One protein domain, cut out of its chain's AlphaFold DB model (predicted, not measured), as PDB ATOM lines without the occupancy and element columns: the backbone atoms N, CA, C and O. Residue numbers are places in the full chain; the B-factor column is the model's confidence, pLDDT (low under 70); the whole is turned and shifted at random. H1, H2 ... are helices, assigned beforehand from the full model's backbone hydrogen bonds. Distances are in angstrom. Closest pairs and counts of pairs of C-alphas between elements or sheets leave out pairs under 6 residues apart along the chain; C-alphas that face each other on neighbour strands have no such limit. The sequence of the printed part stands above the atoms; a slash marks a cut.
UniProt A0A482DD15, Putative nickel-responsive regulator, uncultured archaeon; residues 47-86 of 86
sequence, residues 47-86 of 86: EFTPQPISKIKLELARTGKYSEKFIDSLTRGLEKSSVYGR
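What this domain is: This is residues 47 to 86 of the 86 residues of the protein "Putative nickel-responsive regulator" of uncultured archaeon (UniProt A0A482DD15). Two helices, H1 and H2, lie side by side as a helical hairpin, with an extended stretch, residues 47 to 52, before H1 and a short curled tail, residues 80 to 86, after H2. The turn between the helices, with residue 62 at the end of H1, stands free at residues 62 to 67. The printed part has 40 residues with two named helices, H1 then H2, and no named strand; its class is all helix. It is only just compact, close to loose, with a radius of gyration of the C-alphas of 10.4 A and spans of 27 by 20 by 13 A.

Where its parts are: H1, residues 53 to 62, begins at C-alpha 53 (31.325, -30.968, -1.792) and is 14.1 A long from first to last C-alpha. H2, residues 68 to 79, is 16.5 A long and ends at C-alpha 79 (34.261, -27.647, -7.930).

How they stand to each other: H1 and H2 form a hairpin joined by a tight link of 5 residues. They touch, with the closest C-alphas, those of Lys 57 and Ile 71, 6.4 A apart. They run opposite ways at a shallow tilt of 22 degrees. In H1 and H2 every O i to N i+4 pair is within hydrogen-bond range.

The domain as a whole: The C-alphas farthest apart, those of Glu 47 and Lys 69, are 29.7 A apart. The printed part has no cut and ends at the chain's last residue, Arg 86. Its mean pLDDT is 87.3; residues 47 and 86 are under 70.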
ATOM      1  N   GLU A  47      38.861 -21.283  11.463       66.62
ATOM      2  CA  GLU A  47      39.638 -21.690  10.311       66.62
ATOM      3  C   GLU A  47      38.678 -22.408   9.368       66.62
ATOM      4  O   GLU A  47      38.003 -23.377   9.738       66.62
ATOM      5  N   PHE A  48      38.536 -21.845   8.171       77.50
ATOM      6  CA  PHE A  48      37.656 -22.408   7.179       77.50
ATOM      7  C   PHE A  48      38.225 -23.775   6.802       77.50
ATOM      8  O   PHE A  48      39.249 -23.880   6.130       77.50
ATOM      9  N   THR A  49      37.558 -24.829   7.259       79.56
ATOM     10  CA  THR A  49      37.906 -26.200   6.909       79.56
ATOM     11  C   THR A  49      37.010 -26.618   5.746       79.56
ATOM     12  O   THR A  49      35.795 -26.755   5.934       79.56
ATOM     13  N   PRO A  50      37.558 -26.782   4.522       82.19
ATOM     14  CA  PRO A  50      36.751 -27.147   3.367       82.19
ATOM     15  C   PRO A  50      36.065 -28.486   3.634       82.19
ATOM     16  O   PRO A  50      36.713 -29.512   3.853       82.19
ATOM     17  N   GLN A  51      34.734 -28.482   3.623       85.94
ATOM     18  CA  GLN A  51      33.957 -29.705   3.766       85.94
ATOM     19  C   GLN A  51      33.773 -30.378   2.404       85.94
ATOM     20  O   GLN A  51      33.637 -29.688   1.398       85.94
ATOM     21  N   PRO A  52      33.708 -31.717   2.329       88.88
ATOM     22  CA  PRO A  52      33.478 -32.394   1.061       88.88
ATOM     23  C   PRO A  52      32.250 -31.832   0.335       88.88
ATOM     24  O   PRO A  52      31.176 -31.712   0.923       88.88
ATOM     25  N   ILE A  53      32.396 -31.534  -0.955       89.19
ATOM     26  CA  ILE A  53      31.325 -30.968  -1.792       89.19
ATOM     27  C   ILE A  53      30.057 -31.842  -1.744       89.19
ATOM     28  O   ILE A  53      28.937 -31.334  -1.715       89.19
ATOM     29  N   SER A  54      30.221 -33.165  -1.644       88.88
ATOM     30  CA  SER A  54      29.127 -34.125  -1.456       88.88
ATOM     31  C   SER A  54      28.327 -33.888  -0.171       88.88
ATOM     32  O   SER A  54      27.100 -33.992  -0.181       88.88
ATOM     33  N   LYS A  55      29.005 -33.525   0.924       90.44
ATOM     34  CA  LYS A  55      28.380 -33.182   2.203       90.44
ATOM     35  C   LYS A  55      27.605 -31.871   2.089       90.44
ATOM     36  O   LYS A  55      26.452 -31.827   2.500       90.44
ATOM     37  N   ILE A  56      28.185 -30.857   1.443       89.06
ATOM     38  CA  ILE A  56      27.524 -29.564   1.196       89.06
ATOM     39  C   ILE A  56      26.244 -29.765   0.373       89.06
ATOM     40  O   ILE A  56      25.182 -29.261   0.738       89.06
ATOM     41  N   LYS A  57      26.312 -30.561  -0.703       90.88
ATOM     42  CA  LYS A  57      25.152 -30.913  -1.536       90.88
ATOM     43  C   LYS A  57      24.044 -31.586  -0.722       90.88
ATOM     44  O   LYS A  57      22.879 -31.208  -0.843       90.88
ATOM     45  N   LEU A  58      24.405 -32.563   0.111       92.12
ATOM     46  CA  LEU A  58      23.461 -33.293   0.957       92.12
ATOM     47  C   LEU A  58      22.814 -32.379   2.001       92.12
ATOM     48  O   LEU A  58      21.600 -32.426   2.185       92.12
ATOM     49  N   GLU A  59      23.598 -31.531   2.666       92.19
ATOM     50  CA  GLU A  59      23.091 -30.596   3.672       92.19
ATOM     51  C   GLU A  59      22.142 -29.562   3.057       92.19
ATOM     52  O   GLU A  59      21.058 -29.336   3.597       92.19
ATOM     53  N   LEU A  60      22.481 -29.009   1.888       90.81
ATOM     54  CA  LEU A  60      21.606 -28.097   1.149       90.81
ATOM     55  C   LEU A  60      20.299 -28.769   0.723       90.81
ATOM     56  O   LEU A  60      19.234 -28.182   0.924       90.81
ATOM     57  N   ALA A  61      20.354 -29.999   0.204       91.62
ATOM     58  CA  ALA A  61      19.157 -30.766  -0.142       91.62
ATOM     59  C   ALA A  61      18.288 -31.042   1.094       91.62
ATOM     60  O   ALA A  61      17.071 -30.859   1.058       91.62
ATOM     61  N   ARG A  62      18.915 -31.389   2.225       92.50
ATOM     62  CA  ARG A  62      18.233 -31.646   3.498       92.50
ATOM     63  C   ARG A  62      17.489 -30.422   4.035       92.50
ATOM     64  O   ARG A  62      16.501 -30.591   4.743       92.50
ATOM     65  N   THR A  63      17.926 -29.203   3.706       90.94
ATOM     66  CA  THR A  63      17.195 -27.993   4.118       90.94
ATOM     67  C   THR A  63      15.819 -27.858   3.466       90.94
ATOM     68  O   THR A  63      14.973 -27.160   4.019       90.94
ATOM     69  N   GLY A  64      15.595 -28.463   2.291       90.50
ATOM     70  CA  GLY A  64      14.355 -28.323   1.518       90.50
ATOM     71  C   GLY A  64      14.077 -26.904   0.996       90.50
ATOM     72  O   GLY A  64      13.009 -26.654   0.446       90.50
ATOM     73  N   LYS A  65      15.014 -25.961   1.168       93.06
ATOM     74  CA  LYS A  65      14.837 -24.543   0.799       93.06
ATOM     75  C   LYS A  65      15.245 -24.230  -0.639       93.06
ATOM     76  O   LYS A  65      14.914 -23.162  -1.145       93.06
ATOM     77  N   TYR A  66      15.990 -25.127  -1.277       93.06
ATOM     78  CA  TYR A  66      16.640 -24.883  -2.558       93.06
ATOM     79  C   TYR A  66      16.221 -25.923  -3.592       93.06
ATOM     80  O   TYR A  66      16.052 -27.097  -3.272       93.06
ATOM     81  N   SER A  67      16.079 -25.493  -4.845       92.19
ATOM     82  CA  SER A  67      15.792 -26.408  -5.950       92.19
ATOM     83  C   SER A  67      17.015 -27.262  -6.289       92.19
ATOM     84  O   SER A  67      18.153 -26.807  -6.170       92.19
ATOM     85  N   GLU A  68      16.791 -28.477  -6.792       91.06
ATOM     86  CA  GLU A  68      17.877 -29.369  -7.228       91.06
ATOM     87  C   GLU A  68      18.784 -28.695  -8.265       91.06
ATOM     88  O   GLU A  68      20.006 -28.726  -8.145       91.06
ATOM     89  N   LYS A  69      18.187 -27.960  -9.215       92.94
ATOM     90  CA  LYS A  69      18.925 -27.182 -10.223       92.94
ATOM     91  C   LYS A  69      19.873 -26.156  -9.596       92.94
ATOM     92  O   LYS A  69      20.981 -25.969 -10.099       92.94
ATOM     93  N   PHE A  70      19.448 -25.484  -8.524       93.44
ATOM     94  CA  PHE A  70      20.286 -24.524  -7.805       93.44
ATOM     95  C   PHE A  70      21.432 -25.230  -7.080       93.44
ATOM     96  O   PHE A  70      22.583 -24.820  -7.223       93.44
ATOM     97  N   ILE A  71      21.133 -26.315  -6.363       93.19
ATOM     98  CA  ILE A  71      22.133 -27.093  -5.626       93.19
ATOM     99  C   ILE A  71      23.199 -27.638  -6.590       93.19
ATOM    100  O   ILE A  71      24.392 -27.507  -6.323       93.19
ATOM    101  N   ASP A  72      22.797 -28.173  -7.744       93.62
ATOM    102  CA  ASP A  72      23.718 -28.679  -8.768       93.62
ATOM    103  C   ASP A  72      24.545 -27.570  -9.430       93.62
ATOM    104  O   ASP A  72      25.713 -27.769  -9.768       93.62
ATOM    105  N   SER A  73      23.959 -26.391  -9.649       93.38
ATOM    106  CA  SER A  73      24.693 -25.224 -10.150       93.38
ATOM    107  C   SER A  73      25.769 -24.775  -9.156       93.38
ATOM    108  O   SER A  73      26.927 -24.601  -9.530       93.38
ATOM    109  N   LEU A  74      25.404 -24.673  -7.876       91.75
ATOM    110  CA  LEU A  74      26.299 -24.255  -6.799       91.75
ATOM    111  C   LEU A  74      27.434 -25.263  -6.585       91.75
ATOM    112  O   LEU A  74      28.591 -24.870  -6.520       91.75
ATOM    113  N   THR A  75      27.118 -26.559  -6.571       90.56
ATOM    114  CA  THR A  75      28.094 -27.657  -6.448       90.56
ATOM    115  C   THR A  75      29.135 -27.603  -7.575       90.56
ATOM    116  O   THR A  75      30.333 -27.609  -7.304       90.56
ATOM    117  N   ARG A  76      28.696 -27.431  -8.832       91.12
ATOM    118  CA  ARG A  76      29.596 -27.278  -9.996       91.12
ATOM    119  C   ARG A  76      30.430 -25.999  -9.954       91.12
ATOM    120  O   ARG A  76      31.533 -25.963 -10.493       91.12
ATOM    121  N   GLY A  77      29.898 -24.930  -9.363       88.94
ATOM    122  CA  GLY A  77      30.642 -23.694  -9.124       88.94
ATOM    123  C   GLY A  77      31.739 -23.884  -8.077       88.94
ATOM    124  O   GLY A  77      32.869 -23.452  -8.294       88.94
ATOM    125  N   LEU A  78      31.429 -24.584  -6.980       88.81
ATOM    126  CA  LEU A  78      32.393 -24.912  -5.929       88.81
ATOM    127  C   LEU A  78      33.532 -25.783  -6.465       88.81
ATOM    128  O   LEU A  78      34.685 -25.464  -6.204       88.81
ATOM    129  N   GLU A  79      33.243 -26.795  -7.286       88.94
ATOM    130  CA  GLU A  79      34.261 -27.647  -7.930       88.94
ATOM    131  C   GLU A  79      35.297 -26.863  -8.752       88.94
ATOM    132  O   GLU A  79      36.421 -27.323  -8.920       88.94
ATOM    133  N   LYS A  80      34.941 -25.676  -9.257       88.75
ATOM    134  CA  LYS A  80      35.834 -24.800 -10.035       88.75
ATOM    135  C   LYS A  80      36.522 -23.723  -9.194       88.75
ATOM    136  O   LYS A  80      37.323 -22.958  -9.725       88.75
ATOM    137  N   SER A  81      36.162 -23.595  -7.920       85.19
ATOM    138  CA  SER A  81      36.726 -22.578  -7.031       85.19
ATOM    139  C   SER A  81      38.137 -22.965  -6.595       85.19
ATOM    140  O   SER A  81      38.425 -24.140  -6.430       85.19
ATOM    141  N   SER A  82      39.012 -21.998  -6.330       78.12
ATOM    142  CA  SER A  82      40.388 -22.262  -5.866       78.12
ATOM    143  C   SER A  82      40.477 -23.003  -4.525       78.12
ATOM    144  O   SER A  82      41.524 -23.535  -4.181       78.12
ATOM    145  N   VAL A  83      39.388 -23.008  -3.752       81.88
ATOM    146  CA  VAL A  83      39.316 -23.580  -2.402       81.88
ATOM    147  C   VAL A  83      38.923 -25.063  -2.422       81.88
ATOM    148  O   VAL A  83      39.297 -25.820  -1.529       81.88
ATOM    149  N   TYR A  84      38.162 -25.479  -3.434       81.12
ATOM    150  CA  TYR A  84      37.601 -26.829  -3.561       81.12
ATOM    151  C   TYR A  84      37.986 -27.537  -4.863       81.12
ATOM    152  O   TYR A  84      37.872 -28.761  -4.958       81.12
ATOM    153  N   GLY A  85      38.413 -26.775  -5.863       71.81
ATOM    154  CA  GLY A  85      38.990 -27.272  -7.095       71.81
ATOM    155  C   GLY A  85      40.359 -27.860  -6.808       71.81
ATOM    156  O   GLY A  85      41.173 -27.258  -6.108       71.81
ATOM    157  N   ARG A  86      40.578 -29.069  -7.315       58.25
ATOM    158  CA  ARG A  86      41.918 -29.634  -7.446       58.25
ATOM    159  C   ARG A  86      42.599 -29.067  -8.678       58.25
ATOM    160  O   ARG A  86      41.889 -28.911  -9.697       58.25
TER     161      ARG A  86